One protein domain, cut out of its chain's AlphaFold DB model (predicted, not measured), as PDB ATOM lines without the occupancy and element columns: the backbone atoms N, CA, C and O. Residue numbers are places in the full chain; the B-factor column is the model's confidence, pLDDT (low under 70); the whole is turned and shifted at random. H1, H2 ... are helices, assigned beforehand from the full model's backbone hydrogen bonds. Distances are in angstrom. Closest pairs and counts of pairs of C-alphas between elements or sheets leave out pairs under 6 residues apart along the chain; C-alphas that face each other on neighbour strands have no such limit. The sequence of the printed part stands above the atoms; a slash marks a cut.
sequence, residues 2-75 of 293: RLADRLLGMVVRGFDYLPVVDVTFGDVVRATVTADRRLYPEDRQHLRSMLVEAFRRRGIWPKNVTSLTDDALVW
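Overview. This is residues 2 to 75 of the 293 residues of an uncharacterized protein of Nocardia seriolae (UniProt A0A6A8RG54). Helix H2 is the middle of a small domain: H1 crosses it, H3 folds back beside it, and short H4 packs on its residues 29 to 34. The printed part has 74 residues, with four named helices, H1 to H4 in order, and no named strand: class all helix. It is compact, radius of gyration of the C-alphas 11.4 A, spanning 32 by 23 by 21 A.

Along the chain. H2, residues 25 to 39, measures 22.0 A; H1, residues 3 to 17, measures 21.8 A from (40.728, -7.884, -45.772). H3 is residues 47 to 56, 14.1 A; H4, residues 70 to 73, 5.3 A, ends at (45.066, 13.605, -43.498).

Arrangement. H2, the hub, touches H1, about perpendicular at 75 degrees; closest C-alphas are Gly 14 and Thr 32, 4.1 A. H2 and H3 form a hairpin, opposite ways at a shallow tilt of 8 degrees; closest C-alphas are Val 33 and Arg 48, 6.0 A. H2 touches H4 with residues 29 to 34 alone; closest C-alphas are Arg 30 and Leu 73, 5.1 A. H1 and H4 are apart. Every O i to N i+4 pair is within hydrogen-bond range in H3, 8 of 11 in H1 and 10 of 11 in H2; H4 is too short for one.

Size, cuts and confidence. The C-alphas farthest apart, Arg 2 and Asn 64, are 33.3 A apart. The printed part has no cut; the link H3 to H4 is long. No printed residue is under 70 in pLDDT.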
ATOM      1  N   ARG A   2      41.985 -11.231 -49.030       80.00
ATOM      2  CA  ARG A   2      41.485 -11.172 -47.648       80.00
ATOM      3  C   ARG A   2      41.652  -9.734 -47.138       80.00
ATOM      4  O   ARG A   2      42.620  -9.067 -47.492       80.00
ATOM      5  N   LEU A   3      40.708  -9.245 -46.333       82.94
ATOM      6  CA  LEU A   3      40.728  -7.884 -45.772       82.94
ATOM      7  C   LEU A   3      42.052  -7.569 -45.046       82.94
ATOM      8  O   LEU A   3      42.578  -6.466 -45.163       82.94
ATOM      9  N   ALA A   4      42.614  -8.562 -44.355       85.75
ATOM     10  CA  ALA A   4      43.903  -8.458 -43.678       85.75
ATOM     11  C   ALA A   4      45.060  -8.159 -44.646       85.75
ATOM     12  O   ALA A   4      45.829  -7.239 -44.391       85.75
ATOM     13  N   ASP A   5      45.138  -8.855 -45.788       85.62
ATOM     14  CA  ASP A   5      46.179  -8.619 -46.803       85.62
ATOM     15  C   ASP A   5      46.093  -7.190 -47.354       85.62
ATOM     16  O   ASP A   5      47.102  -6.536 -47.614       85.62
ATOM     17  N   ARG A   6      44.862  -6.686 -47.513       85.19
ATOM     18  CA  ARG A   6      44.605  -5.322 -47.977       85.19
ATOM     19  C   ARG A   6      45.082  -4.287 -46.966       85.19
ATOM     20  O   ARG A   6      45.792  -3.366 -47.361       85.19
ATOM     21  N   LEU A   7      44.716  -4.451 -45.696       88.19
ATOM     22  CA  LEU A   7      45.132  -3.560 -44.611       88.19
ATOM     23  C   LEU A   7      46.649  -3.586 -44.413       88.19
ATOM     24  O   LEU A   7      47.271  -2.530 -44.348       88.19
ATOM     25  N   LEU A   8      47.261  -4.773 -44.407       90.44
ATOM     26  CA  LEU A   8      48.713  -4.909 -44.339       90.44
ATOM     27  C   LEU A   8      49.381  -4.194 -45.516       90.44
ATOM     28  O   LEU A   8      50.288  -3.392 -45.320       90.44
ATOM     29  N   GLY A   9      48.880  -4.410 -46.734       88.81
ATOM     30  CA  GLY A   9      49.378  -3.723 -47.920       88.81
ATOM     31  C   GLY A   9      49.204  -2.202 -47.867       88.81
ATOM     32  O   GLY A   9      49.996  -1.488 -48.474       88.81
ATOM     33  N   MET A  10      48.188  -1.671 -47.177       89.56
ATOM     34  CA  MET A  10      48.063  -0.229 -46.907       89.56
ATOM     35  C   MET A  10      49.178   0.263 -45.989       89.56
ATOM     36  O   MET A  10      49.881   1.200 -46.357       89.56
ATOM     37  N   VAL A  11      49.376  -0.396 -44.846       91.75
ATOM     38  CA  VAL A  11      50.375   0.009 -43.845       91.75
ATOM     39  C   VAL A  11      51.794  -0.094 -44.399       91.75
ATOM     40  O   VAL A  11      52.556   0.860 -44.288       91.75
ATOM     41  N   VAL A  12      52.135  -1.204 -45.064       91.62
ATOM     42  CA  VAL A  12      53.476  -1.413 -45.636       91.62
ATOM     43  C   VAL A  12      53.816  -0.334 -46.666       91.62
ATOM     44  O   VAL A  12      54.921   0.191 -46.659       91.62
ATOM     45  N   ARG A  13      52.860   0.056 -47.520       89.44
ATOM     46  CA  ARG A  13      53.067   1.167 -48.467       89.44
ATOM     47  C   ARG A  13      53.243   2.512 -47.767       89.44
ATOM     48  O   ARG A  13      53.929   3.376 -48.300       89.44
ATOM     49  N   GLY A  14      52.624   2.689 -46.601       93.06
ATOM     50  CA  GLY A  14      52.755   3.896 -45.793       93.06
ATOM     51  C   GLY A  14      54.189   4.167 -45.334       93.06
ATOM     52  O   GLY A  14      54.521   5.326 -45.126       93.06
ATOM     53  N   PHE A  15      55.063   3.158 -45.233       92.56
ATOM     54  CA  PHE A  15      56.451   3.369 -44.801       92.56
ATOM     55  C   PHE A  15      57.234   4.321 -45.711       92.56
ATOM     56  O   PHE A  15      57.978   5.159 -45.212       92.56
ATOM     57  N   ASP A  16      56.987   4.276 -47.021       92.00
ATOM     58  CA  ASP A  16      57.625   5.178 -47.991       92.00
ATOM     59  C   ASP A  16      57.138   6.642 -47.861       92.00
ATOM     60  O   ASP A  16      57.692   7.545 -48.481       92.00
ATOM     61  N   TYR A  17      56.091   6.874 -47.062       94.94
ATOM     62  CA  TYR A  17      55.448   8.169 -46.819       94.94
ATOM     63  C   TYR A  17      55.636   8.647 -45.370       94.94
ATOM     64  O   TYR A  17      54.900   9.527 -44.906       94.94
ATOM     65  N   LEU A  18      56.573   8.051 -44.630       95.38
ATOM     66  CA  LEU A  18      56.926   8.495 -43.286       95.38
ATOM     67  C   LEU A  18      57.986   9.602 -43.319       95.38
ATOM     68  O   LEU A  18      58.835   9.624 -44.211       95.38
ATOM     69  N   PRO A  19      57.980  10.507 -42.325       94.69
ATOM     70  CA  PRO A  19      59.104  11.405 -42.111       94.69
ATOM     71  C   PRO A  19      60.362  10.614 -41.729       94.69
ATOM     72  O   PRO A  19      60.278   9.553 -41.117       94.69
ATOM     73  N   VAL A  20      61.532  11.170 -42.051       92.94
ATOM     74  CA  VAL A  20      62.841  10.529 -41.807       92.94
ATOM     75  C   VAL A  20      63.182  10.454 -40.314       92.94
ATOM     76  O   VAL A  20      63.818   9.511 -39.861       92.94
ATOM     77  N   VAL A  21      62.739  11.446 -39.539       92.75
ATOM     78  CA  VAL A  21      63.014  11.573 -38.100       92.75
ATOM     79  C   VAL A  21      61.733  11.825 -37.318       92.75
ATOM     80  O   VAL A  21      60.719  12.230 -37.887       92.75
ATOM     81  N   ASP A  22      61.776  11.610 -36.002       89.81
ATOM     82  CA  ASP A  22      60.676  11.880 -35.065       89.81
ATOM     83  C   ASP A  22      59.306  11.394 -35.556       89.81
ATOM     84  O   ASP A  22      58.309  12.138 -35.545       89.81
ATOM     85  N   VAL A  23      59.266  10.152 -36.039       92.00
ATOM     86  CA  VAL A  23      58.029   9.521 -36.484       92.00
ATOM     87  C   VAL A  23      57.077   9.422 -35.296       92.00
ATOM     88  O   VAL A  23      57.389   8.846 -34.257       92.00
ATOM     89  N   THR A  24      55.883   9.981 -35.455       91.75
ATOM     90  CA  THR A  24      54.793   9.870 -34.489       91.75
ATOM     91  C   THR A  24      53.723   8.918 -35.010       91.75
ATOM     92  O   THR A  24      53.579   8.721 -36.216       91.75
ATOM     93  N   PHE A  25      52.886   8.381 -34.118       91.75
ATOM     94  CA  PHE A  25      51.725   7.586 -34.540       91.75
ATOM     95  C   PHE A  25      50.790   8.357 -35.484       91.75
ATOM     96  O   PHE A  25      50.202   7.769 -36.385       91.75
ATOM     97  N   GLY A  26      50.693   9.680 -35.317       91.69
ATOM     98  CA  GLY A  26      49.957  10.544 -36.234       91.69
ATOM     99  C   GLY A  26      50.520  10.522 -37.656       91.69
ATOM    100  O   GLY A  26      49.752  10.476 -38.615       91.69
ATOM    101  N   ASP A  27      51.847  10.491 -37.793       94.25
ATOM    102  CA  ASP A  27      52.508  10.406 -39.096       94.25
ATOM    103  C   ASP A  27      52.230   9.060 -39.767       94.25
ATOM    104  O   ASP A  27      51.964   9.033 -40.962       94.25
ATOM    105  N   VAL A  28      52.183   7.959 -39.006       93.88
ATOM    106  CA  VAL A  28      51.823   6.627 -39.533       93.88
ATOM    107  C   VAL A  28      50.418   6.623 -40.138       93.88
ATOM    108  O   VAL A  28      50.212   6.069 -41.221       93.88
ATOM    109  N   VAL A  29      49.453   7.278 -39.483       93.56
ATOM    110  CA  VAL A  29      48.088   7.420 -40.015       93.56
ATOM    111  C   VAL A  29      48.103   8.212 -41.320       93.56
ATOM    112  O   VAL A  29      47.589   7.731 -42.331       93.56
ATOM    113  N   ARG A  30      48.722   9.398 -41.321       94.56
ATOM    114  CA  ARG A  30      48.789  10.270 -42.505       94.56
ATOM    115  C   ARG A  30      49.497   9.599 -43.674       94.56
ATOM    116  O   ARG A  30      48.999   9.636 -44.797       94.56
ATOM    117  N   ALA A  31      50.609   8.928 -43.407       95.12
ATOM    118  CA  ALA A  31      51.384   8.194 -44.391       95.12
ATOM    119  C   ALA A  31      50.575   7.051 -45.016       95.12
ATOM    120  O   ALA A  31      50.491   6.946 -46.240       95.12
ATOM    121  N   THR A  32      49.890   6.254 -44.189       94.38
ATOM    122  CA  THR A  32      49.042   5.148 -44.657       94.38
ATOM    123  C   THR A  32      47.869   5.651 -45.502       94.38
ATOM    124  O   THR A  32      47.607   5.117 -46.581       94.38
ATOM    125  N   VAL A  33      47.173   6.700 -45.047       93.75
ATOM    126  CA  VAL A  33      46.040   7.300 -45.772       93.75
ATOM    127  C   VAL A  33      46.496   7.909 -47.100       93.75
ATOM    128  O   VAL A  33      45.848   7.680 -48.124       93.75
ATOM    129  N   THR A  34      47.630   8.618 -47.110       93.88
ATOM    130  CA  THR A  34      48.209   9.226 -48.320       93.88
ATOM    131  C   THR A  34      48.584   8.165 -49.352       93.88
ATOM    132  O   THR A  34      48.135   8.225 -50.500       93.88
ATOM    133  N   ALA A  35      49.351   7.155 -48.932       92.31
ATOM    134  CA  ALA A  35      49.794   6.069 -49.799       92.31
ATOM    135  C   ALA A  35      48.610   5.278 -50.375       92.31
ATOM    136  O   ALA A  35      48.636   4.846 -51.533       92.31
ATOM    137  N   ASP A  36      47.551   5.080 -49.583       91.69
ATOM    138  CA  ASP A  36      46.385   4.353 -50.059       91.69
ATOM    139  C   ASP A  36      45.509   5.165 -51.011       91.69
ATOM    140  O   ASP A  36      45.137   4.645 -52.067       91.69
ATOM    141  N   ARG A  37      45.262   6.445 -50.700       90.75
ATOM    142  CA  ARG A  37      44.490   7.357 -51.556       90.75
ATOM    143  C   ARG A  37      45.003   7.382 -52.981       90.75
ATOM    144  O   ARG A  37      44.214   7.372 -53.918       90.75
ATOM    145  N   ARG A  38      46.325   7.407 -53.140       86.00
ATOM    146  CA  ARG A  38      46.978   7.460 -54.448       86.00
ATOM    147  C   ARG A  38      46.588   6.289 -55.351       86.00
ATOM    148  O   ARG A  38      46.497   6.443 -56.564       86.00
ATOM    149  N   LEU A  39      46.397   5.113 -54.763       84.25
ATOM    150  CA  LEU A  39      46.139   3.869 -55.487       84.25
ATOM    151  C   LEU A  39      44.650   3.537 -55.574       84.25
ATOM    152  O   LEU A  39      44.215   2.941 -56.559       84.25
ATOM    153  N   TYR A  40      43.878   3.939 -54.563       86.06
ATOM    154  CA  TYR A  40      42.447   3.675 -54.454       86.06
ATOM    155  C   TYR A  40      41.701   4.948 -54.015       86.06
ATOM    156  O   TYR A  40      41.228   5.009 -52.880       86.06
ATOM    157  N   PRO A  41      41.570   5.963 -54.894       87.12
ATOM    158  CA  PRO A  41      40.981   7.257 -54.528       87.12
ATOM    159  C   PRO A  41      39.565   7.146 -53.953       87.12
ATOM    160  O   PRO A  41      39.256   7.791 -52.953       87.12
ATOM    161  N   GLU A  42      38.754   6.270 -54.553       86.25
ATOM    162  CA  GLU A  42      37.339   6.054 -54.222       86.25
ATOM    163  C   GLU A  42      37.101   5.353 -52.877       86.25
ATOM    164  O   GLU A  42      35.977   5.361 -52.394       86.25
ATOM    165  N   ASP A  43      38.111   4.666 -52.322       87.94
ATOM    166  CA  ASP A  43      38.011   3.841 -51.104       87.94
ATOM    167  C   ASP A  43      36.671   3.092 -50.946       87.94
ATOM    168  O   ASP A  43      35.971   3.196 -49.943       87.94
ATOM    169  N   ARG A  44      36.300   2.297 -51.961       85.50
ATOM    170  CA  ARG A  44      35.003   1.586 -52.028       85.50
ATOM    171  C   ARG A  44      34.697   0.685 -50.827       85.50
ATOM    172  O   ARG A  44      33.560   0.269 -50.651       85.50
ATOM    173  N   GLN A  45      35.720   0.304 -50.070       85.06
ATOM    174  CA  GLN A  45      35.612  -0.574 -48.905       85.06
ATOM    175  C   GLN A  45      35.701   0.200 -47.578       85.06
ATOM    176  O   GLN A  45      35.685  -0.429 -46.522       85.06
ATOM    177  N   HIS A  46      35.797   1.533 -47.630       89.50
ATOM    178  CA  HIS A  46      35.919   2.436 -46.483       89.50
ATOM    179  C   HIS A  46      37.052   2.056 -45.520       89.50
ATOM    180  O   HIS A  46      36.947   2.222 -44.301       89.50
ATOM    181  N   LEU A  47      38.146   1.506 -46.052       89.81
ATOM    182  CA  LEU A  47      39.234   0.980 -45.234       89.81
ATOM    183  C   LEU A  47      40.005   2.094 -44.551       89.81
ATOM    184  O   LEU A  47      40.425   1.917 -43.406       89.81
ATOM    185  N   ARG A  48      40.171   3.240 -45.219       92.38
ATOM    186  CA  ARG A  48      40.866   4.390 -44.633       92.38
ATOM    187  C   ARG A  48      40.055   4.949 -43.478       92.38
ATOM    188  O   ARG A  48      40.596   5.093 -42.386       92.38
ATOM    189  N   SER A  49      38.751   5.146 -43.665       89.56
ATOM    190  CA  SER A  49      37.870   5.650 -42.607       89.56
ATOM    191  C   SER A  49      37.813   4.701 -41.403       89.56
ATOM    192  O   SER A  49      37.929   5.147 -40.262       89.56
ATOM    193  N   MET A  50      37.720   3.386 -41.639       90.44
ATOM    194  CA  MET A  50      37.767   2.376 -40.573       90.44
ATOM    195  C   MET A  50      39.096   2.396 -39.810       90.44
ATOM    196  O   MET A  50      39.107   2.292 -38.582       90.44
ATOM    197  N   LEU A  51      40.214   2.545 -40.524       89.88
ATOM    198  CA  LEU A  51      41.545   2.629 -39.931       89.88
ATOM    199  C   LEU A  51      41.691   3.897 -39.074       89.88
ATOM    200  O   LEU A  51      42.110   3.813 -37.919       89.88
ATOM    201  N   VAL A  52      41.301   5.056 -39.607       91.06
ATOM    202  CA  VAL A  52      41.354   6.351 -38.906       91.06
ATOM    203  C   VAL A  52      40.503   6.321 -37.639       91.06
ATOM    204  O   VAL A  52      40.974   6.700 -36.568       91.06
ATOM    205  N   GLU A  53      39.282   5.792 -37.720       90.88
ATOM    206  CA  GLU A  53      38.401   5.642 -36.562       90.88
ATOM    207  C   GLU A  53      38.989   4.684 -35.510       90.88
ATOM    208  O   GLU A  53      38.920   4.949 -34.307       90.88
ATOM    209  N   ALA A  54      39.631   3.593 -35.937       91.19
ATOM    210  CA  ALA A  54      40.295   2.661 -35.030       91.19
ATOM    211  C   ALA A  54      41.477   3.301 -34.278       91.19
ATOM    212  O   ALA A  54      41.668   3.005 -33.093       91.19
ATOM    213  N   PHE A  55      42.250   4.171 -34.932       89.81
ATOM    214  CA  PHE A  55      43.320   4.945 -34.296       89.81
ATOM    215  C   PHE A  55      42.767   6.000 -33.338       89.81
ATOM    216  O   PHE A  55      43.216   6.093 -32.194       89.81
ATOM    217  N   ARG A  56      41.718   6.714 -33.754       90.38
ATOM    218  CA  ARG A  56      41.035   7.715 -32.929       90.38
ATOM    219  C   ARG A  56      40.529   7.124 -31.613       90.38
ATOM    220  O   ARG A  56      40.763   7.692 -30.549       90.38
ATOM    221  N   ARG A  57      39.900   5.942 -31.662       93.19
ATOM    222  CA  ARG A  57      39.426   5.209 -30.470       93.19
ATOM    223  C   ARG A  57      40.542   4.813 -29.501       93.19
ATOM    224  O   ARG A  57      40.258   4.541 -28.342       93.19
ATOM    225  N   ARG A  58      41.794   4.781 -29.962       92.44
ATOM    226  CA  ARG A  58      42.989   4.490 -29.155       92.44
ATOM    227  C   ARG A  58      43.728   5.755 -28.710       92.44
ATOM    228  O   ARG A  58      44.843   5.660 -28.217       92.44
ATOM    229  N   GLY A  59      43.132   6.933 -28.900       89.06
ATOM    230  CA  GLY A  59      43.742   8.208 -28.524       89.06
ATOM    231  C   GLY A  59      44.869   8.660 -29.456       89.06
ATOM    232  O   GLY A  59      45.633   9.551 -29.096       89.06
ATOM    233  N   ILE A  60      44.987   8.072 -30.650       88.75
ATOM    234  CA  ILE A  60      45.993   8.465 -31.639       88.75
ATOM    235  C   ILE A  60      45.393   9.540 -32.544       88.75
ATOM    236  O   ILE A  60      44.524   9.262 -33.371       88.75
ATOM    237  N   TRP A  61      45.890  10.766 -32.385       85.25
ATOM    238  CA  TRP A  61      45.453  11.940 -33.137       85.25
ATOM    239  C   TRP A  61      46.627  12.525 -33.926       85.25
ATOM    240  O   TRP A  61      47.627  12.928 -33.320       85.25
ATOM    241  N   PRO A  62      46.541  12.584 -35.266       84.12
ATOM    242  CA  PRO A  62      47.508  13.312 -36.071       84.12
ATOM    243  C   PRO A  62      47.550  14.782 -35.657       84.12
ATOM    244  O   PRO A  62      46.518  15.431 -35.504       84.12
ATOM    245  N   LYS A  63      48.757  15.302 -35.444       78.62
ATOM    246  CA  LYS A  63      48.968  16.721 -35.139       78.62
ATOM    247  C   LYS A  63      48.980  17.520 -36.443       78.62
ATOM    248  O   LYS A  63      49.335  16.982 -37.491       78.62
ATOM    249  N   ASN A  64      48.641  18.805 -36.363       73.31
ATOM    250  CA  ASN A  64      48.676  19.746 -37.491       73.31
ATOM    251  C   ASN A  64      47.770  19.341 -38.673       73.31
ATOM    252  O   ASN A  64      48.118  19.575 -39.828       73.31
ATOM    253  N   VAL A  65      46.619  18.724 -38.388       78.94
ATOM    254  CA  VAL A  65      45.550  18.487 -39.371       78.94
ATOM    255  C   VAL A  65      44.283  19.206 -38.921       78.94
ATOM    256  O   VAL A  65      43.998  19.278 -37.726       78.94
ATOM    257  N   THR A  66      43.526  19.754 -39.869       77.75
ATOM    258  CA  THR A  66      42.296  20.516 -39.586       77.75
ATOM    259  C   THR A  66      41.116  19.614 -39.227       77.75
ATOM    260  O   THR A  66      40.203  20.034 -38.521       77.75
ATOM    261  N   SER A  67      41.120  18.370 -39.711       83.88
ATOM    262  CA  SER A  67      40.094  17.363 -39.439       83.88
ATOM    263  C   SER A  67      40.650  15.950 -39.641       83.88
ATOM    264  O   SER A  67      41.752  15.774 -40.157       83.88
ATOM    265  N   LEU A  68      39.874  14.932 -39.261       84.38
ATOM    266  CA  LEU A  68      40.180  13.519 -39.527       84.38
ATOM    267  C   LEU A  68      39.551  13.001 -40.831       84.38
ATOM    268  O   LEU A  68      39.321  11.803 -40.977       84.38
ATOM    269  N   THR A  69      39.228  13.896 -41.764       84.38
ATOM    270  CA  THR A  69      38.777  13.496 -43.101       84.38
ATOM    271  C   THR A  69      39.952  12.979 -43.926       84.38
ATOM    272  O   THR A  69      41.093  13.405 -43.736       84.38
ATOM    273  N   ASP A  70      39.675  12.087 -44.879       80.19
ATOM    274  CA  ASP A  70      40.701  11.530 -45.766       80.19
ATOM    275  C   ASP A  70      41.483  12.628 -46.509       80.19
ATOM    276  O   ASP A  70      42.677  12.469 -46.741       80.19
ATOM    277  N   ASP A  71      40.834  13.740 -46.870       84.25
ATOM    278  CA  ASP A  71      41.465  14.882 -47.549       84.25
ATOM    279  C   ASP A  71      42.431  15.634 -46.625       84.25
ATOM    280  O   ASP A  71      43.546  15.952 -47.027       84.25
ATOM    281  N   ALA A  72      42.034  15.881 -45.372       85.38
ATOM    282  CA  ALA A  72      42.851  16.623 -44.410       85.38
ATOM    283  C   ALA A  72      44.057  15.823 -43.890       85.38
ATOM    284  O   ALA A  72      45.038  16.406 -43.424       85.38
ATOM    285  N   LEU A  73      43.989  14.490 -43.945       89.00
ATOM    286  CA  LEU A  73      45.066  13.605 -43.498       89.00
ATOM    287  C   LEU A  73      46.179  13.431 -44.532       89.00
ATOM    288  O   LEU A  73      47.307  13.094 -44.157       89.00
ATOM    289  N   VAL A  74      45.880  13.660 -45.810       91.38
ATOM    290  CA  VAL A  74      46.849  13.530 -46.898       91.38
ATOM    291  C   VAL A  74      48.007  14.510 -46.701       91.38
ATOM    292  O   VAL A  74      47.849  15.618 -46.179       91.38
ATOM    293  N   TRP A  75      49.219  14.080 -47.050       91.69
ATOM    294  CA  TRP A  75      50.374  14.972 -47.056       91.69
ATOM    295  C   TRP A  75      50.179  16.098 -48.073       91.69
ATOM    296  O   TRP A  75      49.673  15.880 -49.173       91.69
TER     297      TRP A  75